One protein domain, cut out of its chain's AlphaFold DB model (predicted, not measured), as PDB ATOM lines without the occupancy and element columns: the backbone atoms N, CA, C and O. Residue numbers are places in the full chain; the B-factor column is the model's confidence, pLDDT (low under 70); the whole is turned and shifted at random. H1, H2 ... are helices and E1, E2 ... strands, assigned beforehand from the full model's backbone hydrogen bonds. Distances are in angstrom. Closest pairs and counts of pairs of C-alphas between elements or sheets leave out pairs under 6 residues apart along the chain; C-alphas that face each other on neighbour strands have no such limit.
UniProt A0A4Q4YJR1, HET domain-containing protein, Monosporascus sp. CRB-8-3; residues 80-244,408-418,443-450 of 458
ATOM      1  N   ALA A  80     -47.519 -10.745 -60.154       80.00
ATOM      2  CA  ALA A  80     -46.823 -11.025 -61.402       80.00
ATOM      3  C   ALA A  80     -45.711  -9.995 -61.654       80.00
ATOM      4  O   ALA A  80     -44.554 -10.385 -61.812       80.00
ATOM      5  N   GLU A  81     -46.038  -8.701 -61.569       77.44
ATOM      6  CA  GLU A  81     -45.071  -7.601 -61.707       77.44
ATOM      7  C   GLU A  81     -43.961  -7.687 -60.657       77.44
ATOM      8  O   GLU A  81     -42.777  -7.549 -60.974       77.44
ATOM      9  N   PHE A  82     -44.318  -7.962 -59.396       76.75
ATOM     10  CA  PHE A  82     -43.323  -8.090 -58.333       76.75
ATOM     11  C   PHE A  82     -42.363  -9.258 -58.588       76.75
ATOM     12  O   PHE A  82     -41.147  -9.119 -58.434       76.75
ATOM     13  N   LYS A  83     -42.896 -10.417 -58.989       78.44
ATOM     14  CA  LYS A  83     -42.102 -11.616 -59.267       78.44
ATOM     15  C   LYS A  83     -41.169 -11.403 -60.455       78.44
ATOM     16  O   LYS A  83     -40.005 -11.793 -60.378       78.44
ATOM     17  N   GLU A  84     -41.661 -10.776 -61.518       82.62
ATOM     18  CA  GLU A  84     -40.856 -10.447 -62.691       82.62
ATOM     19  C   GLU A  84     -39.716  -9.491 -62.326       82.62
ATOM     20  O   GLU A  84     -38.556  -9.773 -62.629       82.62
ATOM     21  N   ARG A  85     -40.012  -8.430 -61.570       78.31
ATOM     22  CA  ARG A  85     -39.001  -7.488 -61.075       78.31
ATOM     23  C   ARG A  85     -37.941  -8.173 -60.206       78.31
ATOM     24  O   ARG A  85     -36.747  -7.936 -60.390       78.31
ATOM     25  N   GLU A  86     -38.343  -9.039 -59.273       77.31
ATOM     26  CA  GLU A  86     -37.398  -9.808 -58.449       77.31
ATOM     27  C   GLU A  86     -36.523 -10.742 -59.297       77.31
ATOM     28  O   GLU A  86     -35.326 -10.855 -59.031       77.31
ATOM     29  N   ALA A  87     -37.090 -11.386 -60.323       81.94
ATOM     30  CA  ALA A  87     -36.353 -12.256 -61.235       81.94
ATOM     31  C   ALA A  87     -35.340 -11.473 -62.089       81.94
ATOM     32  O   ALA A  87     -34.197 -11.911 -62.235       81.94
ATOM     33  N   GLN A  88     -35.718 -10.293 -62.589       80.81
ATOM     34  CA  GLN A  88     -34.822  -9.402 -63.333       80.81
ATOM     35  C   GLN A  88     -33.642  -8.932 -62.469       80.81
ATOM     36  O   GLN A  88     -32.494  -8.984 -62.913       80.81
ATOM     37  N   PHE A  89     -33.891  -8.527 -61.217       76.94
ATOM     38  CA  PHE A  89     -32.820  -8.168 -60.280       76.94
ATOM     39  C   PHE A  89     -31.912  -9.344 -59.934       76.94
ATOM     40  O   PHE A  89     -30.702  -9.177 -59.794       76.94
ATOM     41  N   GLU A  90     -32.485 -10.529 -59.756       81.69
ATOM     42  CA  GLU A  90     -31.711 -11.731 -59.481       81.69
ATOM     43  C   GLU A  90     -30.752 -12.046 -60.633       81.69
ATOM     44  O   GLU A  90     -29.556 -12.234 -60.403       81.69
ATOM     45  N   GLN A  91     -31.263 -12.025 -61.865       84.88
ATOM     46  CA  GLN A  91     -30.488 -12.303 -63.067       84.88
ATOM     47  C   GLN A  91     -29.402 -11.246 -63.311       84.88
ATOM     48  O   GLN A  91     -28.266 -11.603 -63.622       84.88
ATOM     49  N   SER A  92     -29.717  -9.957 -63.151       79.12
ATOM     50  CA  SER A  92     -28.746  -8.880 -63.382       79.12
ATOM     51  C   SER A  92     -27.586  -8.932 -62.390       79.12
ATOM     52  O   SER A  92     -26.427  -8.877 -62.801       79.12
ATOM     53  N   ILE A  93     -27.869  -9.125 -61.096       74.81
ATOM     54  CA  ILE A  93     -26.826  -9.259 -60.073       74.81
ATOM     55  C   ILE A  93     -25.990 -10.516 -60.306       74.81
ATOM     56  O   ILE A  93     -24.768 -10.445 -60.207       74.81
ATOM     57  N   PHE A  94     -26.613 -11.640 -60.668       80.38
ATOM     58  CA  PHE A  94     -25.890 -12.872 -60.980       80.38
ATOM     59  C   PHE A  94     -24.885 -12.678 -62.128       80.38
ATOM     60  O   PHE A  94     -23.736 -13.106 -62.020       80.38
ATOM     61  N   LEU A  95     -25.283 -11.989 -63.203       82.56
ATOM     62  CA  LEU A  95     -24.397 -11.684 -64.332       82.56
ATOM     63  C   LEU A  95     -23.266 -10.721 -63.944       82.56
ATOM     64  O   LEU A  95     -22.129 -10.924 -64.361       82.56
ATOM     65  N   ILE A  96     -23.548  -9.708 -63.118       77.75
ATOM     66  CA  ILE A  96     -22.525  -8.785 -62.598       77.75
ATOM     67  C   ILE A  96     -21.494  -9.538 -61.747       77.75
ATOM     68  O   ILE A  96     -20.295  -9.304 -61.882       77.75
ATOM     69  N   GLU A  97     -21.942 -10.442 -60.874       76.12
ATOM     70  CA  GLU A  97     -21.066 -11.278 -60.046       76.12
ATOM     71  C   GLU A  97     -20.175 -12.172 -60.928       76.12
ATOM     72  O   GLU A  97     -18.959 -12.199 -60.738       76.12
ATOM     73  N   GLN A  98     -20.741 -12.815 -61.957       81.38
ATOM     74  CA  GLN A  98     -19.968 -13.600 -62.928       81.38
ATOM     75  C   GLN A  98     -18.946 -12.761 -63.703       81.38
ATOM     76  O   GLN A  98     -17.797 -13.175 -63.847       81.38
ATOM     77  N   ALA A  99     -19.332 -11.572 -64.173       78.12
ATOM     78  CA  ALA A  99     -18.438 -10.668 -64.897       78.12
ATOM     79  C   ALA A  99     -17.260 -10.188 -64.033       78.12
ATOM     80  O   ALA A  99     -16.185  -9.902 -64.549       78.12
ATOM     81  N   ARG A 100     -17.437 -10.152 -62.706       81.62
ATOM     82  CA  ARG A 100     -16.379  -9.863 -61.724       81.62
ATOM     83  C   ARG A 100     -15.497 -11.076 -61.397       81.62
ATOM     84  O   ARG A 100     -14.727 -11.020 -60.442       81.62
ATOM     85  N   GLY A 101     -15.628 -12.179 -62.136       76.56
ATOM     86  CA  GLY A 101     -14.882 -13.415 -61.897       76.56
ATOM     87  C   GLY A 101     -15.328 -14.178 -60.648       76.56
ATOM     88  O   GLY A 101     -14.627 -15.082 -60.199       76.56
ATOM     89  N   GLN A 102     -16.479 -13.828 -60.065       74.75
ATOM     90  CA  GLN A 102     -17.049 -14.583 -58.952       74.75
ATOM     91  C   GLN A 102     -17.796 -15.810 -59.486       74.75
ATOM     92  O   GLN A 102     -18.272 -15.827 -60.623       74.75
ATOM     93  N   ASN A 103     -17.954 -16.831 -58.644       73.88
ATOM     94  CA  ASN A 103     -18.721 -18.033 -58.966       73.88
ATOM     95  C   ASN A 103     -20.013 -18.082 -58.121       73.88
ATOM     96  O   ASN A 103     -20.068 -18.800 -57.119       73.88
ATOM     97  N   PRO A 104     -21.040 -17.265 -58.437       74.19
ATOM     98  CA  PRO A 104     -22.252 -17.178 -57.627       74.19
ATOM     99  C   PRO A 104     -23.072 -18.477 -57.678       74.19
ATOM    100  O   PRO A 104     -23.322 -19.047 -58.742       74.19
ATOM    101  N   SER A 105     -23.547 -18.942 -56.517       75.88
ATOM    102  CA  SER A 105     -24.411 -20.129 -56.443       75.88
ATOM    103  C   SER A 105     -25.773 -19.876 -57.092       75.88
ATOM    104  O   SER A 105     -26.469 -18.923 -56.748       75.88
ATOM    105  N   ARG A 106     -26.200 -20.797 -57.965       81.06
ATOM    106  CA  ARG A 106     -27.543 -20.804 -58.576       81.06
ATOM    107  C   ARG A 106     -28.651 -21.251 -57.611       81.06
ATOM    108  O   ARG A 106     -29.828 -21.096 -57.916       81.06
ATOM    109  N   HIS A 107     -28.287 -21.817 -56.459       81.88
ATOM    110  CA  HIS A 107     -29.228 -22.324 -55.452       81.88
ATOM    111  C   HIS A 107     -29.524 -21.321 -54.335       81.88
ATOM    112  O   HIS A 107     -30.328 -21.606 -53.450       81.88
ATOM    113  N   LEU A 108     -28.892 -20.147 -54.357       79.75
ATOM    114  CA  LEU A 108     -29.131 -19.056 -53.420       79.75
ATOM    115  C   LEU A 108     -29.508 -17.806 -54.205       79.75
ATOM    116  O   LEU A 108     -28.898 -17.546 -55.233       79.75
ATOM    117  N   CYS A 109     -30.464 -17.022 -53.706       78.69
ATOM    118  CA  CYS A 109     -30.774 -15.709 -54.277       78.69
ATOM    119  C   CYS A 109     -29.692 -14.681 -53.920       78.69
ATOM    120  O   CYS A 109     -28.927 -14.879 -52.972       78.69
ATOM    121  N   ARG A 110     -29.698 -13.532 -54.595       76.06
ATOM    122  CA  ARG A 110     -28.761 -12.415 -54.400       76.06
ATOM    123  C   ARG A 110     -28.631 -11.960 -52.948       76.06
ATOM    124  O   ARG A 110     -27.548 -11.593 -52.511       76.06
ATOM    125  N   VAL A 111     -29.721 -12.014 -52.178       75.44
ATOM    126  CA  VAL A 111     -29.711 -11.658 -50.750       75.44
ATOM    127  C   VAL A 111     -29.003 -12.740 -49.936       75.44
ATOM    128  O   VAL A 111     -28.137 -12.439 -49.124       75.44
ATOM    129  N   CYS A 112     -29.322 -14.011 -50.184       75.06
ATOM    130  CA  CYS A 112     -28.747 -15.127 -49.432       75.06
ATOM    131  C   CYS A 112     -27.289 -15.414 -49.805       75.06
ATOM    132  O   CYS A 112     -26.544 -15.896 -48.957       75.06
ATOM    133  N   ARG A 113     -26.854 -15.092 -51.032       72.38
ATOM    134  CA  ARG A 113     -25.436 -15.164 -51.423       72.38
ATOM    135  C   ARG A 113     -24.570 -14.227 -50.577       72.38
ATOM    136  O   ARG A 113     -23.490 -14.622 -50.153       72.38
ATOM    137  N   ARG A 114     -25.079 -13.034 -50.249       66.31
ATOM    138  CA  ARG A 114     -24.386 -12.048 -49.400       66.31
ATOM    139  C   ARG A 114     -24.305 -12.438 -47.924       66.31
ATOM    140  O   ARG A 114     -23.481 -11.881 -47.212       66.31
ATOM    141  N   LEU A 115     -25.129 -13.383 -47.464       63.03
ATOM    142  CA  LEU A 115     -25.088 -13.865 -46.078       63.03
ATOM    143  C   LEU A 115     -23.873 -14.757 -45.782       63.03
ATOM    144  O   LEU A 115     -23.672 -15.124 -44.631       63.03
ATOM    145  N   GLY A 116     -23.096 -15.160 -46.795       55.91
ATOM    146  CA  GLY A 116     -21.905 -15.984 -46.576       55.91
ATOM    147  C   GLY A 116     -22.201 -17.399 -46.065       55.91
ATOM    148  O   GLY A 116     -21.292 -18.075 -45.599       55.91
ATOM    149  N   LEU A 117     -23.442 -17.890 -46.204       57.22
ATOM    150  CA  LEU A 117     -23.916 -19.193 -45.689       57.22
ATOM    151  C   LEU A 117     -23.147 -20.425 -46.206       57.22
ATOM    152  O   LEU A 117     -23.433 -21.536 -45.777       57.22
ATOM    153  N   VAL A 118     -22.244 -20.241 -47.167       47.44
ATOM    154  CA  VAL A 118     -21.577 -21.290 -47.952       47.44
ATOM    155  C   VAL A 118     -20.078 -21.375 -47.642       47.44
ATOM    156  O   VAL A 118     -19.418 -22.340 -48.022       47.44
ATOM    157  N   VAL A 119     -19.515 -20.384 -46.948       38.81
ATOM    158  CA  VAL A 119     -18.083 -20.360 -46.651       38.81
ATOM    159  C   VAL A 119     -17.891 -20.867 -45.230       38.81
ATOM    160  O   VAL A 119     -18.484 -20.339 -44.295       38.81
ATOM    161  N   GLY A 120     -17.054 -21.893 -45.065       40.91
ATOM    162  CA  GLY A 120     -16.664 -22.487 -43.780       40.91
ATOM    163  C   GLY A 120     -15.938 -21.539 -42.816       40.91
ATOM    164  O   GLY A 120     -15.268 -21.999 -41.898       40.91
ATOM    165  N   THR A 121     -16.067 -20.224 -42.991       36.19
ATOM    166  CA  THR A 121     -15.716 -19.249 -41.973       36.19
ATOM    167  C   THR A 121     -16.617 -19.495 -40.781       36.19
ATOM    168  O   THR A 121     -17.840 -19.353 -40.841       36.19
ATOM    169  N   SER A 122     -15.975 -19.945 -39.709       40.38
ATOM    170  CA  SER A 122     -16.404 -19.761 -38.339       40.38
ATOM    171  C   SER A 122     -17.471 -18.671 -38.228       40.38
ATOM    172  O   SER A 122     -17.266 -17.526 -38.620       40.38
ATOM    173  N   LEU A 123     -18.606 -19.017 -37.636       45.44
ATOM    174  CA  LEU A 123     -19.649 -18.073 -37.236       45.44
ATOM    175  C   LEU A 123     -19.122 -17.101 -36.127       45.44
ATOM    176  O   LEU A 123     -19.913 -16.680 -35.286       45.44
ATOM    177  N   SER A 124     -17.791 -16.883 -36.027       39.03
ATOM    178  CA  SER A 124     -17.024 -16.290 -34.911       39.03
ATOM    179  C   SER A 124     -17.336 -14.846 -34.668       39.03
ATOM    180  O   SER A 124     -17.243 -14.438 -33.517       39.03
ATOM    181  N   ASP A 125     -17.699 -14.106 -35.699       41.41
ATOM    182  CA  ASP A 125     -17.697 -12.668 -35.556       41.41
ATOM    183  C   ASP A 125     -19.124 -12.231 -35.250       41.41
ATOM    184  O   ASP A 125     -20.064 -12.523 -35.975       41.41
ATOM    185  N   GLU A 126     -19.345 -11.533 -34.148       41.84
ATOM    186  CA  GLU A 126     -20.678 -11.074 -33.727       41.84
ATOM    187  C   GLU A 126     -21.294 -10.029 -34.693       41.84
ATOM    188  O   GLU A 126     -22.341  -9.440 -34.431       41.84
ATOM    189  N   THR A 127     -20.663  -9.801 -35.849       41.75
ATOM    190  CA  THR A 127     -20.930  -8.731 -36.812       41.75
ATOM    191  C   THR A 127     -21.717  -9.157 -38.059       41.75
ATOM    192  O   THR A 127     -22.261  -8.280 -38.736       41.75
ATOM    193  N   TRP A 128     -21.831 -10.452 -38.396       43.75
ATOM    194  CA  TRP A 128     -22.283 -10.872 -39.742       43.75
ATOM    195  C   TRP A 128     -23.809 -11.000 -39.943       43.75
ATOM    196  O   TRP A 128     -24.256 -11.205 -41.072       43.75
ATOM    197  N   ILE A 129     -24.641 -10.760 -38.921       46.81
ATOM    198  CA  ILE A 129     -26.097 -10.563 -39.099       46.81
ATOM    199  C   ILE A 129     -26.526  -9.206 -38.517       46.81
ATOM    200  O   ILE A 129     -27.314  -9.107 -37.582       46.81
ATOM    201  N   LYS A 130     -26.030  -8.122 -39.128       43.16
ATOM    202  CA  LYS A 130     -26.638  -6.776 -39.044       43.16
ATOM    203  C   LYS A 130     -27.922  -6.643 -39.887       43.16
ATOM    204  O   LYS A 130     -28.513  -5.571 -39.949       43.16
ATOM    205  N   TRP A 131     -28.370  -7.715 -40.547       49.59
ATOM    206  CA  TRP A 131     -29.522  -7.712 -41.452       49.59
ATOM    207  C   TRP A 131     -30.845  -7.801 -40.688       49.59
ATOM    208  O   TRP A 131     -31.496  -8.846 -40.638       49.59
ATOM    209  N   ARG A 132     -31.256  -6.673 -40.109       53.84
ATOM    210  CA  ARG A 132     -32.651  -6.436 -39.739       53.84
ATOM    211  C   ARG A 132     -33.166  -5.306 -40.618       53.84
ATOM    212  O   ARG A 132     -32.632  -4.206 -40.489       53.84
ATOM    213  N   PRO A 133     -34.159  -5.541 -41.496       62.00
ATOM    214  CA  PRO A 133     -34.947  -6.766 -41.771       62.00
ATOM    215  C   PRO A 133     -34.430  -7.690 -42.911       62.00
ATOM    216  O   PRO A 133     -33.784  -7.221 -43.843       62.00
ATOM    217  N   PHE A 134     -34.766  -8.998 -42.894       71.44
ATOM    218  CA  PHE A 134     -34.403  -9.967 -43.962       71.44
ATOM    219  C   PHE A 134     -35.378  -9.960 -45.160       71.44
ATOM    220  O   PHE A 134     -34.994 -10.255 -46.297       71.44
ATOM    221  N   GLY A 135     -36.647  -9.621 -44.915       74.12
ATOM    222  CA  GLY A 135     -37.695  -9.480 -45.933       74.12
ATOM    223  C   GLY A 135     -39.067  -9.927 -45.428       74.12
ATOM    224  O   GLY A 135     -39.178 -10.511 -44.353       74.12
ATOM    225  N   THR A 136     -40.130  -9.673 -46.190       76.06
ATOM    226  CA  THR A 136     -41.481 -10.147 -45.841       76.06
ATOM    227  C   THR A 136     -41.657 -11.623 -46.198       76.06
ATOM    228  O   THR A 136     -41.008 -12.133 -47.114       76.06
ATOM    229  N   TRP A 137     -42.565 -12.328 -45.511       79.44
ATOM    230  CA  TRP A 137     -42.899 -13.724 -45.846       79.44
ATOM    231  C   TRP A 137     -43.279 -13.870 -47.326       79.44
ATOM    232  O   TRP A 137     -42.843 -14.801 -48.004       79.44
ATOM    233  N   ALA A 138     -44.043 -12.915 -47.847       74.56
ATOM    234  CA  ALA A 138     -44.528 -12.934 -49.213       74.56
ATOM    235  C   ALA A 138     -43.391 -12.715 -50.239       74.56
ATOM    236  O   ALA A 138     -43.287 -13.467 -51.208       74.56
ATOM    237  N   ALA A 139     -42.443 -11.807 -49.970       75.94
ATOM    238  CA  ALA A 139     -41.253 -11.641 -50.811       75.94
ATOM    239  C   ALA A 139     -40.327 -12.866 -50.803       75.94
ATOM    240  O   ALA A 139     -39.723 -13.205 -51.819       75.94
ATOM    241  N   LEU A 140     -40.208 -13.571 -49.678       82.00
ATOM    242  CA  LEU A 140     -39.422 -14.805 -49.635       82.00
ATOM    243  C   LEU A 140     -40.064 -15.934 -50.451       82.00
ATOM    244  O   LEU A 140     -39.338 -16.762 -51.005       82.00
ATOM    245  N   ASN A 141     -41.394 -15.951 -50.573       82.12
ATOM    246  CA  ASN A 141     -42.108 -16.935 -51.384       82.12
ATOM    247  C   ASN A 141     -41.896 -16.762 -52.897       82.12
ATOM    248  O   ASN A 141     -42.049 -17.736 -53.631       82.12
ATOM    249  N   THR A 142     -41.483 -15.585 -53.382       80.38
ATOM    250  CA  THR A 142     -41.130 -15.416 -54.807       80.38
ATOM    251  C   THR A 142     -39.752 -15.986 -55.145       80.38
ATOM    252  O   THR A 142     -39.469 -16.311 -56.297       80.38
ATOM    253  N   ARG A 143     -38.899 -16.196 -54.137       83.88
ATOM    254  CA  ARG A 143     -37.522 -16.696 -54.277       83.88
ATOM    255  C   ARG A 143     -37.471 -18.223 -54.222       83.88
ATOM    256  O   ARG A 143     -36.669 -18.806 -53.494       83.88
ATOM    257  N   THR A 144     -38.320 -18.882 -55.007       85.56
ATOM    258  CA  THR A 144     -38.511 -20.345 -54.984       85.56
ATOM    259  C   THR A 144     -37.248 -21.138 -55.323       85.56
ATOM    260  O   THR A 144     -37.084 -22.257 -54.840       85.56
ATOM    261  N   HIS A 145     -36.326 -20.562 -56.101       85.12
ATOM    262  CA  HIS A 145     -35.034 -21.166 -56.436       85.12
ATOM    263  C   HIS A 145     -34.057 -21.205 -55.245       85.12
ATOM    264  O   HIS A 145     -33.187 -22.075 -55.204       85.12
ATOM    265  N   CYS A 146     -34.206 -20.303 -54.269       83.56
ATOM    266  CA  CYS A 146     -33.273 -20.147 -53.160       83.56
ATOM    267  C   CYS A 146     -33.553 -21.151 -52.036       83.56
ATOM    268  O   CYS A 146     -34.563 -21.043 -51.338       83.56
ATOM    269  N   VAL A 147     -32.623 -22.083 -51.800       84.38
ATOM    270  CA  VAL A 147     -32.757 -23.115 -50.758       84.38
ATOM    271  C   VAL A 147     -32.972 -22.513 -49.370       84.38
ATOM    272  O   VAL A 147     -33.815 -22.981 -48.611       84.38
ATOM    273  N   PHE A 148     -32.271 -21.425 -49.047       83.31
ATOM    274  CA  PHE A 148     -32.346 -20.810 -47.728       83.31
ATOM    275  C   PHE A 148     -33.681 -20.090 -47.522       83.31
ATOM    276  O   PHE A 148     -34.331 -20.286 -46.497       83.31
ATOM    277  N   CYS A 149     -34.158 -19.339 -48.525       84.88
ATOM    278  CA  CYS A 149     -35.495 -18.741 -48.476       84.88
ATOM    279  C   CYS A 149     -36.577 -19.816 -48.311       84.88
ATOM    280  O   CYS A 149     -37.498 -19.615 -47.525       84.88
ATOM    281  N   ARG A 150     -36.447 -20.978 -48.970       86.88
ATOM    282  CA  ARG A 150     -37.382 -22.101 -48.788       86.88
ATOM    283  C   ARG A 150     -37.395 -22.645 -47.357       86.88
ATOM    284  O   ARG A 150     -38.477 -22.953 -46.858       86.88
ATOM    285  N   LEU A 151     -36.240 -22.746 -46.691       85.50
ATOM    286  CA  LEU A 151     -36.148 -23.165 -45.282       85.50
ATOM    287  C   LEU A 151     -36.803 -22.141 -44.342       85.50
ATOM    288  O   LEU A 151     -37.579 -22.508 -43.457       85.50
ATOM    289  N   VAL A 152     -36.536 -20.853 -44.570       85.88
ATOM    290  CA  VAL A 152     -37.143 -19.755 -43.805       85.88
ATOM    291  C   VAL A 152     -38.664 -19.761 -43.976       85.88
ATOM    292  O   VAL A 152     -39.395 -19.808 -42.992       85.88
ATOM    293  N   VAL A 153     -39.161 -19.810 -45.216       87.75
ATOM    294  CA  VAL A 153     -40.600 -19.900 -45.517       87.75
ATOM    295  C   VAL A 153     -41.225 -21.140 -44.886       87.75
ATOM    296  O   VAL A 153     -42.326 -21.059 -44.342       87.75
ATOM    297  N   HIS A 154     -40.537 -22.285 -44.914       85.75
ATOM    298  CA  HIS A 154     -41.042 -23.502 -44.286       85.75
ATOM    299  C   HIS A 154     -41.265 -23.314 -42.779       85.75
ATOM    300  O   HIS A 154     -42.319 -23.712 -42.284       85.75
ATOM    301  N   SER A 155     -40.344 -22.631 -42.085       85.62
ATOM    302  CA  SER A 155     -40.471 -22.292 -40.654       85.62
ATOM    303  C   SER A 155     -41.683 -21.405 -40.343       85.62
ATOM    304  O   SER A 155     -42.214 -21.432 -39.236       85.62
ATOM    305  N   LEU A 156     -42.116 -20.613 -41.323       85.25
ATOM    306  CA  LEU A 156     -43.210 -19.653 -41.200       85.25
ATOM    307  C   LEU A 156     -44.567 -20.231 -41.611       85.25
ATOM    308  O   LEU A 156     -45.599 -19.661 -41.271       85.25
ATOM    309  N   SER A 157     -44.583 -21.332 -42.362       84.06
ATOM    310  CA  SER A 157     -45.793 -21.863 -42.995       84.06
ATOM    311  C   SER A 157     -46.557 -22.872 -42.132       84.06
ATOM    312  O   SER A 157     -46.001 -23.511 -41.242       84.06
ATOM    313  N   ASP A 158     -47.831 -23.102 -42.456       73.88
ATOM    314  CA  ASP A 158     -48.632 -24.206 -41.897       73.88
ATOM    315  C   ASP A 158     -48.203 -25.608 -42.401       73.88
ATOM    316  O   ASP A 158     -48.794 -26.628 -42.037       73.88
ATOM    317  N   GLY A 159     -47.143 -25.685 -43.211       70.94
ATOM    318  CA  GLY A 159     -46.663 -26.888 -43.891       70.94
ATOM    319  C   GLY A 159     -46.973 -26.915 -45.390       70.94
ATOM    320  O   GLY A 159     -46.312 -27.654 -46.109       70.94
ATOM    321  N   SER A 160     -47.900 -26.083 -45.877       70.50
ATOM    322  CA  SER A 160     -48.245 -26.001 -47.308       70.50
ATOM    323  C   SER A 160     -47.358 -25.042 -48.110       70.50
ATOM    324  O   SER A 160     -47.461 -25.007 -49.332       70.50
ATOM    325  N   ARG A 161     -46.529 -24.217 -47.443       71.94
ATOM    326  CA  ARG A 161     -45.886 -22.992 -47.981       71.94
ATOM    327  C   ARG A 161     -46.871 -21.921 -48.489       71.94
ATOM    328  O   ARG A 161     -46.469 -20.772 -48.608       71.94
ATOM    329  N   GLN A 162     -48.145 -22.262 -48.693       75.81
ATOM    330  CA  GLN A 162     -49.169 -21.377 -49.248       75.81
ATOM    331  C   GLN A 162     -49.746 -20.395 -48.239       75.81
ATOM    332  O   GLN A 162     -50.242 -19.334 -48.606       75.81
ATOM    333  N   ARG A 163     -49.706 -20.763 -46.958       78.88
ATOM    334  CA  ARG A 163     -50.253 -19.958 -45.874       78.88
ATOM    335  C   ARG A 163     -49.241 -19.805 -44.762       78.88
ATOM    336  O   ARG A 163     -48.580 -20.770 -44.361       78.88
ATOM    337  N   LEU A 164     -49.166 -18.584 -44.250       81.12
ATOM    338  CA  LEU A 164     -48.491 -18.299 -43.002       81.12
ATOM    339  C   LEU A 164     -49.164 -19.109 -41.884       81.12
ATOM    340  O   LEU A 164     -50.382 -19.294 -41.874       81.12
ATOM    341  N   HIS A 165     -48.368 -19.624 -40.954       83.19
ATOM    342  CA  HIS A 165     -48.877 -20.397 -39.834       83.19
ATOM    343  C   HIS A 165     -49.934 -19.571 -39.072       83.19
ATOM    344  O   HIS A 165     -49.658 -18.407 -38.771       83.19
ATOM    345  N   PRO A 166     -51.097 -20.134 -38.679       81.00
ATOM    346  CA  PRO A 166     -52.187 -19.369 -38.057       81.00
ATOM    347  C   PRO A 166     -51.748 -18.486 -36.879       81.00
ATOM    348  O   PRO A 166     -52.173 -17.345 -36.762       81.00
ATOM    349  N   ARG A 167     -50.829 -18.982 -36.037       78.19
ATOM    350  CA  ARG A 167     -50.234 -18.214 -34.920       78.19
ATOM    351  C   ARG A 167     -49.492 -16.935 -35.338       78.19
ATOM    352  O   ARG A 167     -49.440 -15.998 -34.558       78.19
ATOM    353  N   LEU A 168     -48.880 -16.930 -36.520       81.94
ATOM    354  CA  LEU A 168     -48.142 -15.791 -37.065       81.94
ATOM    355  C   LEU A 168     -49.070 -14.895 -37.895       81.94
ATOM    356  O   LEU A 168     -48.887 -13.689 -37.905       81.94
ATOM    357  N   ALA A 169     -50.095 -15.470 -38.533       79.62
ATOM    358  CA  ALA A 169     -51.108 -14.733 -39.291       79.62
ATOM    359  C   ALA A 169     -52.017 -13.847 -38.423       79.62
ATOM    360  O   ALA A 169     -52.657 -12.946 -38.948       79.62
ATOM    361  N   LYS A 170     -52.070 -14.099 -37.109       77.50
ATOM    362  CA  LYS A 170     -52.765 -13.245 -36.132       77.50
ATOM    363  C   LYS A 170     -52.002 -11.961 -35.783       77.50
ATOM    364  O   LYS A 170     -52.577 -11.101 -35.127       77.50
ATOM    365  N   LEU A 171     -50.717 -11.866 -36.131       70.56
ATOM    366  CA  LEU A 171     -49.934 -10.656 -35.892       70.56
ATOM    367  C   LEU A 171     -50.401  -9.533 -36.814       70.56
ATOM    368  O   LEU A 171     -50.866  -9.796 -37.924       70.56
ATOM    369  N   ASP A 172     -50.217  -8.296 -36.357       63.03
ATOM    370  CA  ASP A 172     -50.448  -7.123 -37.191       63.03
ATOM    371  C   ASP A 172     -49.599  -7.228 -38.478       63.03
ATOM    372  O   ASP A 172     -48.386  -7.473 -38.393       63.03
ATOM    373  N   PRO A 173     -50.199  -7.096 -39.674       63.38
ATOM    374  CA  PRO A 173     -49.459  -7.121 -40.930       63.38
ATOM    375  C   PRO A 173     -48.292  -6.122 -40.988       63.38
ATOM    376  O   PRO A 173     -47.298  -6.421 -41.652       63.38
ATOM    377  N   GLU A 174     -48.363  -4.992 -40.273       57.50
ATOM    378  CA  GLU A 174     -47.307  -3.967 -40.233       57.50
ATOM    379  C   GLU A 174     -46.015  -4.464 -39.563       57.50
ATOM    380  O   GLU A 174     -44.918  -4.050 -39.938       57.50
ATOM    381  N   VAL A 175     -46.112  -5.418 -38.629       64.50
ATOM    382  CA  VAL A 175     -44.936  -6.052 -38.003       64.50
ATOM    383  C   VAL A 175     -44.511  -7.336 -38.723       64.50
ATOM    384  O   VAL A 175     -43.594  -8.021 -38.277       64.50
ATOM    385  N   GLY A 176     -45.160  -7.687 -39.836       68.00
ATOM    386  CA  GLY A 176     -45.031  -8.954 -40.560       68.00
ATOM    387  C   GLY A 176     -43.730  -9.144 -41.349       68.00
ATOM    388  O   GLY A 176     -43.749  -9.454 -42.545       68.00
ATOM    389  N   VAL A 177     -42.584  -8.978 -40.695       73.12
ATOM    390  CA  VAL A 177     -41.259  -9.022 -41.318       73.12
ATOM    391  C   VAL A 177     -40.425 -10.157 -40.745       73.12
ATOM    392  O   VAL A 177     -40.458 -10.434 -39.548       73.12
ATOM    393  N   VAL A 178     -39.655 -10.820 -41.605       78.75
ATOM    394  CA  VAL A 178     -38.736 -11.878 -41.200       78.75
ATOM    395  C   VAL A 178     -37.429 -11.282 -40.710       78.75
ATOM    396  O   VAL A 178     -36.815 -10.437 -41.370       78.75
ATOM    397  N   GLN A 179     -36.979 -11.779 -39.567       76.38
ATOM    398  CA  GLN A 179     -35.704 -11.436 -38.961       76.38
ATOM    399  C   GLN A 179     -34.922 -12.713 -38.660       76.38
ATOM    400  O   GLN A 179     -35.500 -13.761 -38.363       76.38
ATOM    401  N   LEU A 180     -33.600 -12.623 -38.774       74.00
ATOM    402  CA  LEU A 180     -32.690 -13.735 -38.540       74.00
ATOM    403  C   LEU A 180     -31.728 -13.355 -37.422       74.00
ATOM    404  O   LEU A 180     -31.206 -12.241 -37.423       74.00
ATOM    405  N   TYR A 181     -31.487 -14.277 -36.493       70.75
ATOM    406  CA  TYR A 181     -30.559 -14.053 -35.386       70.75
ATOM    407  C   TYR A 181     -29.570 -15.213 -35.293       70.75
ATOM    408  O   TYR A 181     -29.988 -16.371 -35.318       70.75
ATOM    409  N   PRO A 182     -28.263 -14.944 -35.197       71.38
ATOM    410  CA  PRO A 182     -27.303 -15.978 -34.868       71.38
ATOM    411  C   PRO A 182     -27.422 -16.271 -33.372       71.38
ATOM    412  O   PRO A 182     -27.333 -15.370 -32.543       71.38
ATOM    413  N   GLU A 183     -27.623 -17.533 -33.021       72.25
ATOM    414  CA  GLU A 183     -27.713 -17.981 -31.634       72.25
ATOM    415  C   GLU A 183     -26.804 -19.180 -31.394       72.25
ATOM    416  O   GLU A 183     -26.332 -19.834 -32.330       72.25
ATOM    417  N   ARG A 184     -26.541 -19.461 -30.116       75.88
ATOM    418  CA  ARG A 184     -25.673 -20.549 -29.676       75.88
ATOM    419  C   ARG A 184     -26.408 -21.418 -28.665       75.88
ATOM    420  O   ARG A 184     -26.976 -20.914 -27.704       75.88
ATOM    421  N   LEU A 185     -26.390 -22.726 -28.890       77.19
ATOM    422  CA  LEU A 185     -26.866 -23.716 -27.931       77.19
ATOM    423  C   LEU A 185     -25.865 -23.850 -26.770       77.19
ATOM    424  O   LEU A 185     -24.677 -23.578 -26.962       77.19
ATOM    425  N   PRO A 186     -26.286 -24.371 -25.601       77.81
ATOM    426  CA  PRO A 186     -25.371 -24.696 -24.501       77.81
ATOM    427  C   PRO A 186     -24.235 -25.651 -24.900       77.81
ATOM    428  O   PRO A 186     -23.148 -25.593 -24.341       77.81
ATOM    429  N   SER A 187     -24.458 -26.490 -25.919       74.25
ATOM    430  CA  SER A 187     -23.435 -27.362 -26.514       74.25
ATOM    431  C   SER A 187     -22.317 -26.608 -27.240       74.25
ATOM    432  O   SER A 187     -21.356 -27.218 -27.698       74.25
ATOM    433  N   GLY A 188     -22.465 -25.298 -27.421       73.56
ATOM    434  CA  GLY A 188     -21.563 -24.457 -28.185       73.56
ATOM    435  C   GLY A 188     -21.882 -24.393 -29.681       73.56
ATOM    436  O   GLY A 188     -21.311 -23.545 -30.370       73.56
ATOM    437  N   GLU A 189     -22.800 -25.225 -30.175       73.81
ATOM    438  CA  GLU A 189     -23.247 -25.208 -31.565       73.81
ATOM    439  C   GLU A 189     -24.026 -23.934 -31.878       73.81
ATOM    440  O   GLU A 189     -24.874 -23.496 -31.103       73.81
ATOM    441  N   ARG A 190     -23.770 -23.356 -33.047       73.06
ATOM    442  CA  ARG A 190     -24.443 -22.147 -33.508       73.06
ATOM    443  C   ARG A 190     -25.498 -22.455 -34.560       73.06
ATOM    444  O   ARG A 190     -25.340 -23.369 -35.369       73.06
ATOM    445  N   TYR A 191     -26.554 -21.658 -34.571       77.88
ATOM    446  CA  TYR A 191     -27.677 -21.808 -35.483       77.88
ATOM    447  C   TYR A 191     -28.324 -20.455 -35.788       77.88
ATOM    448  O   TYR A 191     -28.032 -19.453 -35.139       77.88
ATOM    449  N   ILE A 192     -29.197 -20.424 -36.794       79.50
ATOM    450  CA  ILE A 192     -29.906 -19.214 -37.214       79.50
ATOM    451  C   ILE A 192     -31.351 -19.301 -36.736       79.50
ATOM    452  O   ILE A 192     -32.151 -20.073 -37.261       79.50
ATOM    453  N   ALA A 193     -31.703 -18.503 -35.745       81.38
ATOM    454  CA  ALA A 193     -33.076 -18.224 -35.372       81.38
ATOM    455  C   ALA A 193     -33.856 -17.579 -36.519       81.38
ATOM    456  O   ALA A 193     -33.346 -16.677 -37.181       81.38
ATOM    457  N   VAL A 194     -35.113 -17.982 -36.698       84.50
ATOM    458  CA  VAL A 194     -36.054 -17.324 -37.611       84.50
ATOM    459  C   VAL A 194     -37.177 -16.719 -36.788       84.50
ATOM    460  O   VAL A 194     -37.913 -17.447 -36.116       84.50
ATOM    461  N   GLU A 195     -37.339 -15.406 -36.872       83.88
ATOM    462  CA  GLU A 195     -38.438 -14.668 -36.257       83.88
ATOM    463  C   GLU A 195     -39.319 -14.019 -37.319       83.88
ATOM    464  O   GLU A 195     -38.863 -13.701 -38.419       83.88
ATOM    465  N   TYR A 196     -40.594 -13.845 -36.985       81.69
ATOM    466  CA  TYR A 196     -41.554 -13.089 -37.782       81.69
ATOM    467  C   TYR A 196     -42.254 -12.078 -36.885       81.69
ATOM    468  O   TYR A 196     -42.898 -12.460 -35.900       81.69
ATOM    469  N   GLY A 197     -42.056 -10.795 -37.185       76.94
ATOM    470  CA  GLY A 197     -42.275  -9.716 -36.227       76.94
ATOM    471  C   GLY A 197     -41.386  -9.914 -35.008       76.94
ATOM    472  O   GLY A 197     -40.169  -9.822 -35.112       76.94
ATOM    473  N   TYR A 198     -41.997 -10.255 -33.875       72.44
ATOM    474  CA  TYR A 198     -41.304 -10.536 -32.611       72.44
ATOM    475  C   TYR A 198     -41.502 -11.971 -32.120       72.44
ATOM    476  O   TYR A 198     -41.189 -12.290 -30.974       72.44
ATOM    477  N   ARG A 199     -42.083 -12.844 -32.953       77.44
ATOM    478  CA  ARG A 199     -42.379 -14.226 -32.569       77.44
ATOM    479  C   ARG A 199     -41.383 -15.181 -33.189       77.44
ATOM    480  O   ARG A 199     -41.201 -15.219 -34.408       77.44
ATOM    481  N   ARG A 200     -40.815 -16.041 -32.345       83.44
ATOM    482  CA  ARG A 200     -39.950 -17.133 -32.779       83.44
ATOM    483  C   ARG A 200     -40.723 -18.113 -33.662       83.44
ATOM    484  O   ARG A 200     -41.667 -18.781 -33.222       83.44
ATOM    485  N   ALA A 201     -40.323 -18.196 -34.925       84.12
ATOM    486  CA  ALA A 201     -40.944 -19.055 -35.922       84.12
ATOM    487  C   ALA A 201     -40.226 -20.402 -36.059       84.12
ATOM    488  O   ALA A 201     -40.886 -21.434 -36.156       84.12
ATOM    489  N   GLY A 202     -38.892 -20.404 -36.015       83.88
ATOM    490  CA  GLY A 202     -38.098 -21.621 -36.159       83.88
ATOM    491  C   GLY A 202     -36.604 -21.402 -35.948       83.88
ATOM    492  O   GLY A 202     -36.176 -20.360 -35.451       83.88
ATOM    493  N   ALA A 203     -35.817 -22.408 -36.315       83.75
ATOM    494  CA  ALA A 203     -34.364 -22.359 -36.312       83.75
ATOM    495  C   ALA A 203     -33.801 -23.136 -37.505       83.75
ATOM    496  O   ALA A 203     -34.259 -24.223 -37.847       83.75
ATOM    497  N   ILE A 204     -32.765 -22.602 -38.129       81.62
ATOM    498  CA  ILE A 204     -32.043 -23.228 -39.227       81.62
ATOM    499  C   ILE A 204     -30.674 -23.642 -38.695       81.62
ATOM    500  O   ILE A 204     -29.926 -22.818 -38.169       81.62
ATOM    501  N   ARG A 205     -30.355 -24.931 -38.812       80.88
ATOM    502  CA  ARG A 205     -29.098 -25.526 -38.345       80.88
ATOM    503  C   ARG A 205     -28.298 -26.015 -39.546       80.88
ATOM    504  O   ARG A 205     -28.843 -26.653 -40.448       80.88
ATOM    505  N   ILE A 206     -27.009 -25.701 -39.562       76.12
ATOM    506  CA  ILE A 206     -26.092 -26.173 -40.602       76.12
ATOM    507  C   ILE A 206     -25.684 -27.600 -40.245       76.12
ATOM    508  O   ILE A 206     -25.224 -27.859 -39.130       76.12
ATOM    509  N   LEU A 207     -25.881 -28.516 -41.187       74.69
ATOM    510  CA  LEU A 207     -25.497 -29.912 -41.052       74.69
ATOM    511  C   LEU A 207     -24.000 -30.063 -41.295       74.69
ATOM    512  O   LEU A 207     -23.474 -29.599 -42.305       74.69
ATOM    513  N   ARG A 208     -23.339 -30.746 -40.370       76.62
ATOM    514  CA  ARG A 208     -21.923 -31.089 -40.408       76.62
ATOM    515  C   ARG A 208     -21.743 -32.520 -39.926       76.62
ATOM    516  O   ARG A 208     -22.600 -33.052 -39.220       76.62
ATOM    517  N   GLN A 209     -20.622 -33.132 -40.288       78.06
ATOM    518  CA  GLN A 209     -20.354 -34.524 -39.930       78.06
ATOM    519  C   GLN A 209     -20.290 -34.748 -38.407       78.06
ATOM    520  O   GLN A 209     -20.711 -35.783 -37.908       78.06
ATOM    521  N   ASP A 210     -19.861 -33.746 -37.643       78.06
ATOM    522  CA  ASP A 210     -19.767 -33.788 -36.180       78.06
ATOM    523  C   ASP A 210     -21.107 -33.559 -35.454       78.06
ATOM    524  O   ASP A 210     -21.263 -33.952 -34.295       78.06
ATOM    525  N   ASN A 211     -22.091 -32.924 -36.106       78.19
ATOM    526  CA  ASN A 211     -23.357 -32.542 -35.472       78.19
ATOM    527  C   ASN A 211     -24.602 -33.222 -36.062       78.19
ATOM    528  O   ASN A 211     -25.661 -33.172 -35.427       78.19
ATOM    529  N   PHE A 212     -24.512 -33.881 -37.224       80.38
ATOM    530  CA  PHE A 212     -25.689 -34.417 -37.914       80.38
ATOM    531  C   PHE A 212     -26.553 -35.358 -37.055       80.38
ATOM    532  O   PHE A 212     -27.773 -35.259 -37.200       80.38
ATOM    533  N   PRO A 213     -26.031 -36.183 -36.113       81.00
ATOM    534  CA  PRO A 213     -26.885 -37.034 -35.283       81.00
ATOM    535  C   PRO A 213     -27.815 -36.239 -34.359       81.00
ATOM    536  O   PRO A 213     -28.889 -36.709 -34.000       81.00
ATOM    537  N   LYS A 214     -27.419 -35.010 -33.998       79.62
ATOM    538  CA  LYS A 214     -28.187 -34.088 -33.142       79.62
ATOM    539  C   LYS A 214     -29.108 -33.163 -33.938       79.62
ATOM    540  O   LYS A 214     -29.978 -32.510 -33.358       79.62
ATOM    541  N   VAL A 215     -28.877 -33.032 -35.242       80.12
ATOM    542  CA  VAL A 215     -29.626 -32.143 -36.141       80.12
ATOM    543  C   VAL A 215     -30.664 -32.952 -36.932       80.12
ATOM    544  O   VAL A 215     -31.800 -32.530 -37.121       80.12
ATOM    545  N   LEU A 216     -30.334 -34.143 -37.406       81.62
ATOM    546  CA  LEU A 216     -31.265 -34.953 -38.180       81.62
ATOM    547  C   LEU A 216     -32.089 -35.831 -37.249       81.62
ATOM    548  O   LEU A 216     -31.570 -36.748 -36.621       81.62
ATOM    549  N   ARG A 217     -33.406 -35.604 -37.213       82.38
ATOM    550  CA  ARG A 217     -34.320 -36.340 -36.319       82.38
ATOM    551  C   ARG A 217     -34.237 -37.859 -36.477       82.38
ATOM    552  O   ARG A 217     -34.520 -38.568 -35.522       82.38
ATOM    553  N   GLN A 218     -33.919 -38.338 -37.681       82.62
ATOM    554  CA  GLN A 218     -33.856 -39.762 -38.032       82.62
ATOM    555  C   GLN A 218     -32.424 -40.293 -38.169       82.62
ATOM    556  O   GLN A 218     -32.245 -41.434 -38.581       82.62
ATOM    557  N   ALA A 219     -31.396 -39.512 -37.817       80.56
ATOM    558  CA  ALA A 219     -30.012 -39.986 -37.912       80.56
ATOM    559  C   ALA A 219     -29.722 -41.196 -37.014       80.56
ATOM    560  O   ALA A 219     -28.833 -41.980 -37.325       80.56
ATOM    561  N   TYR A 220     -30.509 -41.409 -35.956       82.00
ATOM    562  CA  TYR A 220     -30.407 -42.612 -35.128       82.00
ATOM    563  C   TYR A 220     -30.627 -43.920 -35.915       82.00
ATOM    564  O   TYR A 220     -30.212 -44.973 -35.445       82.00
ATOM    565  N   GLN A 221     -31.293 -43.879 -37.079       81.62
ATOM    566  CA  GLN A 221     -31.540 -45.061 -37.922       81.62
ATOM    567  C   GLN A 221     -30.316 -45.458 -38.758       81.62
ATOM    568  O   GLN A 221     -30.332 -46.508 -39.389       81.62
ATOM    569  N   ALA A 222     -29.268 -44.633 -38.771       80.50
ATOM    570  CA  ALA A 222     -28.059 -44.872 -39.548       80.50
ATOM    571  C   ALA A 222     -26.806 -44.455 -38.750       80.50
ATOM    572  O   ALA A 222     -26.128 -43.479 -39.095       80.50
ATOM    573  N   PRO A 223     -26.511 -45.157 -37.637       76.56
ATOM    574  CA  PRO A 223     -25.342 -44.859 -36.818       76.56
ATOM    575  C   PRO A 223     -24.049 -45.059 -37.624       76.56
ATOM    576  O   PRO A 223     -23.929 -46.009 -38.393       76.56
ATOM    577  N   GLY A 224     -23.082 -44.153 -37.453       77.69
ATOM    578  CA  GLY A 224     -21.761 -44.246 -38.091       77.69
ATOM    579  C   GLY A 224     -21.720 -43.942 -39.594       77.69
ATOM    580  O   GLY A 224     -20.671 -44.100 -40.204       77.69
ATOM    581  N   SER A 225     -22.832 -43.512 -40.197       83.19
ATOM    582  CA  SER A 225     -22.860 -43.097 -41.605       83.19
ATOM    583  C   SER A 225     -22.284 -41.693 -41.812       83.19
ATOM    584  O   SER A 225     -22.375 -40.831 -40.934       83.19
ATOM    585  N   GLU A 226     -21.754 -41.427 -43.004       84.19
ATOM    586  CA  GLU A 226     -21.407 -40.072 -43.435       84.19
ATOM    587  C   GLU A 226     -22.670 -39.281 -43.805       84.19
ATOM    588  O   GLU A 226     -23.563 -39.779 -44.496       84.19
ATOM    589  N   VAL A 227     -22.749 -38.015 -43.384       79.62
ATOM    590  CA  VAL A 227     -23.899 -37.131 -43.643       79.62
ATOM    591  C   VAL A 227     -24.205 -37.020 -45.138       79.62
ATOM    592  O   VAL A 227     -25.359 -36.877 -45.536       79.62
ATOM    593  N   GLN A 228     -23.176 -37.121 -45.978       78.38
ATOM    594  CA  GLN A 228     -23.302 -37.084 -47.429       78.38
ATOM    595  C   GLN A 228     -24.043 -38.298 -47.993       78.38
ATOM    596  O   GLN A 228     -24.927 -38.139 -48.836       78.38
ATOM    597  N   ASP A 229     -23.739 -39.494 -47.496       81.56
ATOM    598  CA  ASP A 229     -24.379 -40.728 -47.952       81.56
ATOM    599  C   ASP A 229     -25.851 -40.748 -47.542       81.56
ATOM    600  O   ASP A 229     -26.736 -41.015 -48.357       81.56
ATOM    601  N   LEU A 230     -26.122 -40.306 -46.314       78.00
ATOM    602  CA  LEU A 230     -27.470 -40.155 -45.774       78.00
ATOM    603  C   LEU A 230     -28.368 -39.232 -46.601       78.00
ATOM    604  O   LEU A 230     -29.577 -39.445 -46.687       78.00
ATOM    605  N   LEU A 231     -27.799 -38.181 -47.192       75.38
ATOM    606  CA  LEU A 231     -28.561 -37.241 -48.009       75.38
ATOM    607  C   LEU A 231     -28.724 -37.690 -49.455       75.38
ATOM    608  O   LEU A 231     -29.693 -37.262 -50.097       75.38
ATOM    609  N   ARG A 232     -27.794 -38.497 -49.969       78.31
ATOM    610  CA  ARG A 232     -27.851 -39.057 -51.324       78.31
ATOM    611  C   ARG A 232     -28.817 -40.220 -51.426       78.31
ATOM    612  O   ARG A 232     -29.351 -40.417 -52.511       78.31
ATOM    613  N   ASP A 233     -29.070 -40.929 -50.329       76.44
ATOM    614  CA  ASP A 233     -30.030 -42.025 -50.288       76.44
ATOM    615  C   ASP A 233     -31.483 -41.503 -50.409       76.44
ATOM    616  O   ASP A 233     -32.019 -40.903 -49.467       76.44
ATOM    617  N   PRO A 234     -32.159 -41.711 -51.557       73.06
ATOM    618  CA  PRO A 234     -33.539 -41.274 -51.747       73.06
ATOM    619  C   PRO A 234     -34.536 -42.122 -50.943       73.06
ATOM    620  O   PRO A 234     -35.618 -41.636 -50.621       73.06
ATOM    621  N   SER A 235     -34.167 -43.360 -50.604       75.38
ATOM    622  CA  SER A 235     -34.914 -44.277 -49.736       75.38
ATOM    623  C   SER A 235     -34.542 -44.139 -48.259       75.38
ATOM    624  O   SER A 235     -35.120 -44.818 -47.409       75.38
ATOM    625  N   GLY A 236     -33.608 -43.240 -47.946       71.69
ATOM    626  CA  GLY A 236     -33.024 -43.122 -46.626       71.69
ATOM    627  C   GLY A 236     -34.027 -42.692 -45.551       71.69
ATOM    628  O   GLY A 236     -35.011 -41.986 -45.822       71.69
ATOM    629  N   PRO A 237     -33.745 -43.032 -44.283       67.81
ATOM    630  CA  PRO A 237     -34.639 -42.795 -43.146       67.81
ATOM    631  C   PRO A 237     -34.997 -41.312 -42.948       67.81
ATOM    632  O   PRO A 237     -36.055 -40.950 -42.429       67.81
ATOM    633  N   ILE A 238     -34.125 -40.427 -43.422       73.38
ATOM    634  CA  ILE A 238     -34.238 -38.976 -43.311       73.38
ATOM    635  C   ILE A 238     -35.286 -38.389 -44.272       73.38
ATOM    636  O   ILE A 238     -35.940 -37.401 -43.926       73.38
ATOM    637  N   ARG A 239     -35.498 -39.004 -45.445       67.56
ATOM    638  CA  ARG A 239     -36.310 -38.458 -46.551       67.56
ATOM    639  C   ARG A 239     -37.767 -38.933 -46.596       67.56
ATOM    640  O   ARG A 239     -38.425 -38.678 -47.596       67.56
ATOM    641  N   SER A 240     -38.294 -39.507 -45.504       61.91
ATOM    642  CA  SER A 240     -39.717 -39.878 -45.286       61.91
ATOM    643  C   SER A 240     -40.057 -41.379 -45.319       61.91
ATOM    644  O   SER A 240     -41.235 -41.714 -45.194       61.91
ATOM    645  N   ALA A 241     -39.085 -42.295 -45.400       56.88
ATOM    646  CA  ALA A 241     -39.383 -43.735 -45.431       56.88
ATOM    647  C   ALA A 241     -40.005 -44.290 -44.123       56.88
ATOM    648  O   ALA A 241     -40.738 -45.271 -44.165       56.88
ATOM    649  N   SER A 242     -39.778 -43.653 -42.965       57.34
ATOM    650  CA  SER A 242     -40.149 -44.194 -41.640       57.34
ATOM    651  C   SER A 242     -41.156 -43.345 -40.840       57.34
ATOM    652  O   SER A 242     -41.180 -43.390 -39.610       57.34
ATOM    653  N   ALA A 243     -41.982 -42.528 -41.512       70.25
ATOM    654  CA  ALA A 243     -43.012 -41.679 -40.881       70.25
ATOM    655  C   ALA A 243     -42.493 -40.701 -39.790       70.25
ATOM    656  O   ALA A 243     -43.272 -40.165 -38.999       70.25
ATOM    657  N   GLN A 244     -41.174 -40.462 -39.770       79.50
ATOM    658  CA  GLN A 244     -40.437 -39.685 -38.769       79.50
ATOM    659  C   GLN A 244     -40.770 -40.031 -37.306       79.50
ATOM    660  O   GLN A 244     -40.835 -39.146 -36.443       79.50
ATOM    661  N   PRO A 408     -42.425 -34.426 -41.746       76.56
ATOM    662  CA  PRO A 408     -41.050 -34.612 -42.174       76.56
ATOM    663  C   PRO A 408     -40.206 -33.355 -41.963       76.56
ATOM    664  O   PRO A 408     -40.648 -32.231 -42.197       76.56
ATOM    665  N   GLN A 409     -38.985 -33.555 -41.487       80.12
ATOM    666  CA  GLN A 409     -37.978 -32.512 -41.398       80.12
ATOM    667  C   GLN A 409     -37.561 -32.100 -42.809       80.12
ATOM    668  O   GLN A 409     -37.176 -32.945 -43.615       80.12
ATOM    669  N   VAL A 410     -37.622 -30.801 -43.103       78.81
ATOM    670  CA  VAL A 410     -37.161 -30.272 -44.388       78.81
ATOM    671  C   VAL A 410     -35.659 -30.048 -44.337       78.81
ATOM    672  O   VAL A 410     -35.139 -29.362 -43.454       78.81
ATOM    673  N   ILE A 411     -34.977 -30.629 -45.316       77.81
ATOM    674  CA  ILE A 411     -33.534 -30.540 -45.490       77.81
ATOM    675  C   ILE A 411     -33.288 -30.066 -46.908       77.81
ATOM    676  O   ILE A 411     -33.892 -30.575 -47.851       77.81
ATOM    677  N   GLU A 412     -32.419 -29.076 -47.044       76.94
ATOM    678  CA  GLU A 412     -32.050 -28.523 -48.333       76.94
ATOM    679  C   GLU A 412     -30.527 -28.591 -48.483       76.94
ATOM    680  O   GLU A 412     -29.758 -28.379 -47.541       76.94
ATOM    681  N   THR A 413     -30.087 -28.894 -49.696       71.31
ATOM    682  CA  THR A 413     -28.672 -29.054 -50.029       71.31
ATOM    683  C   THR A 413     -28.275 -27.934 -50.972       71.31
ATOM    684  O   THR A 413     -28.937 -27.716 -51.987       71.31
ATOM    685  N   THR A 414     -27.189 -27.228 -50.657       64.88
ATOM    686  CA  THR A 414     -26.569 -26.283 -51.585       64.88
ATOM    687  C   THR A 414     -25.125 -26.673 -51.840       64.88
ATOM    688  O   THR A 414     -24.361 -26.994 -50.931       64.88
ATOM    689  N   ARG A 415     -24.737 -26.635 -53.111       56.72
ATOM    690  CA  ARG A 415     -23.341 -26.800 -53.505       56.72
ATOM    691  C   ARG A 415     -22.654 -25.446 -53.430       56.72
ATOM    692  O   ARG A 415     -23.184 -24.466 -53.962       56.72
ATOM    693  N   SER A 416     -21.488 -25.398 -52.789       44.28
ATOM    694  CA  SER A 416     -20.544 -24.318 -53.046       44.28
ATOM    695  C   SER A 416     -19.926 -24.568 -54.416       44.28
ATOM    696  O   SER A 416     -19.430 -25.674 -54.659       44.28
ATOM    697  N   PRO A 417     -19.958 -23.603 -55.339       36.19
ATOM    698  CA  PRO A 417     -19.083 -23.666 -56.486       36.19
ATOM    699  C   PRO A 417     -17.640 -23.615 -55.970       36.19
ATOM    700  O   PRO A 417     -17.226 -22.651 -55.329       36.19
ATOM    701  N   THR A 418     -16.879 -24.683 -56.205       35.72
ATOM    702  CA  THR A 418     -15.423 -24.685 -56.039       35.72
ATOM    703  C   THR A 418     -14.832 -23.446 -56.719       35.72
ATOM    704  O   THR A 418     -15.263 -23.106 -57.818       35.72
ATOM    705  N   GLU A 443     -19.669 -29.126 -50.107       44.12
ATOM    706  CA  GLU A 443     -21.127 -28.942 -50.117       44.12
ATOM    707  C   GLU A 443     -21.574 -28.465 -48.728       44.12
ATOM    708  O   GLU A 443     -21.283 -29.114 -47.726       44.12
ATOM    709  N   THR A 444     -22.280 -27.332 -48.650       50.44
ATOM    710  CA  THR A 444     -22.839 -26.856 -47.377       50.44
ATOM    711  C   THR A 444     -24.286 -27.308 -47.269       50.44
ATOM    712  O   THR A 444     -25.145 -26.971 -48.086       50.44
ATOM    713  N   LEU A 445     -24.557 -28.108 -46.248       52.56
ATOM    714  CA  LEU A 445     -25.842 -28.751 -46.036       52.56
ATOM    715  C   LEU A 445     -26.607 -27.990 -44.957       52.56
ATOM    716  O   LEU A 445     -26.057 -27.687 -43.900       52.56
ATOM    717  N   VAL A 446     -27.872 -27.652 -45.211       55.41
ATOM    718  CA  VAL A 446     -28.655 -26.819 -44.291       55.41
ATOM    719  C   VAL A 446     -29.984 -27.502 -43.979       55.41
ATOM    720  O   VAL A 446     -30.806 -27.753 -44.860       55.41
ATOM    721  N   ALA A 447     -30.214 -27.801 -42.702       55.25
ATOM    722  CA  ALA A 447     -31.458 -28.386 -42.217       55.25
ATOM    723  C   ALA A 447     -32.314 -27.340 -41.504       55.25
ATOM    724  O   ALA A 447     -31.843 -26.591 -40.644       55.25
ATOM    725  N   CYS A 448     -33.613 -27.336 -41.791       53.28
ATOM    726  CA  CYS A 448     -34.565 -26.554 -41.017       53.28
ATOM    727  C   CYS A 448     -35.047 -27.378 -39.822       53.28
ATOM    728  O   CYS A 448     -35.570 -28.484 -39.973       53.28
ATOM    729  N   HIS A 449     -34.918 -26.818 -38.625       54.66
ATOM    730  CA  HIS A 449     -35.728 -27.212 -37.483       54.66
ATOM    731  C   HIS A 449     -36.879 -26.234 -37.356       54.66
ATOM    732  O   HIS A 449     -36.746 -25.130 -36.828       54.66
ATOM    733  N   THR A 450     -38.057 -26.664 -37.790       48.00
ATOM    734  CA  THR A 450     -39.277 -25.988 -37.367       48.00
ATOM    735  C   THR A 450     -39.407 -26.246 -35.869       48.00
ATOM    736  O   THR A 450     -39.743 -27.360 -35.460       48.00
TER     737      THR A 450
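AT A GLANCE: This is residues 80 to 244, 408 to 418 and 443 to 450 of the 458 residues of the protein "HET domain-containing protein" of Monosporascus sp. CRB-8-3 (UniProt A0A4Q4YJR1). A strongly twisted sheet of five strands curls round one helix, H4, with H3 beside it in a helical hairpin. The longest helix, H1, lies away from the sheet, beyond H2 and H3, while short H6 and H7 lie near the end of E3 at Leu 207. The printed part has 184 residues, with seven named helices and five named strands in the order H1 H2 H3 H4 H5 E1 E2 E3 H6 H7 E4 E5; the class is mixed, with 91 residues, under half, in named elements. The sheet runs E1 E2 E3 E5 E4, antiparallel throughout. The whole is compact, with a radius of gyration of the C-alphas of 16.9 A and spans of 48 by 46 by 34 A.

IN THESE COORDINATES: H1, residues 80 to 99, runs 28.6 A from C-alpha 80 at (-46.823, -11.025, -61.402). H2 is residues 110 to 114, H3 137 to 142, H4 147 to 156, 14.6 A long, and H5 166 to 169. E1, residues 177 to 184, is 22.6 A long, E2, 190 to 196, 19.8 A, and E3, 199 to 207, 24.6 A. H6 is residues 212 to 215, H7 227 to 232 and E4 411 to 415. E5, residues 443 to 449, 19.4 A long, ends at (-35.728, -27.212, -37.483).

HOW THE PARTS SIT: H1 and H2, neither on the sheet, only just touch, with 3 pairs of C-alphas within 8 A, made by residues 90 to 94 of H1; the closest are Glu 90 and Arg 110, 5.9 A. H3 and H4 touch, closest at C-alphas Leu 140 and Cys 149, 5.7 A, opposite ways at a shallow tilt of 34.5 degrees, only just short of steep. They lie on one face of the sheet, two layers. The closest C-alphas of H4 and E3 are Ser 155 and Gly 202, 5.1 A. H5 only grazes the sheet with residues 167 to 169. E1, E2 and E3 form a meander, each strand the antiparallel neighbour of the one before; N 193 and O 181 are 2.8 A apart, N 204 and O 192 2.7 A. Across the neighbour strands E3 and E5, N 207 and O 445 are within hydrogen-bond range at 2.8 A, and across E5 and E4, N 412 and O 446 are within hydrogen-bond range at 3.0 A. H6 lies over E3 at a height over the sheet of 9.2 A; H7 only grazes the sheet with residues 227 to 231. In H1, H4 and H7 every O i to N i+4 pair is within hydrogen-bond range, in H3 1 of 2, in H2 0 of 1 beside 1 of 2 O i to N i+3 pairs; H5 and H6 are too short for an i+4 pair.

THE WHOLE: The C-alphas farthest apart, Glu 81 and Gly 224, are 49.4 A apart. Residues 245 to 407 and 419 to 442 are not printed, with C-alpha gaps of 6.1 A and 9.3 A. The links H2 to H3 and H6 to H7 are long. Mean pLDDT of the printed part is 72.5; 43 residues are under 70, among them 114 to 133 and 443 to 450.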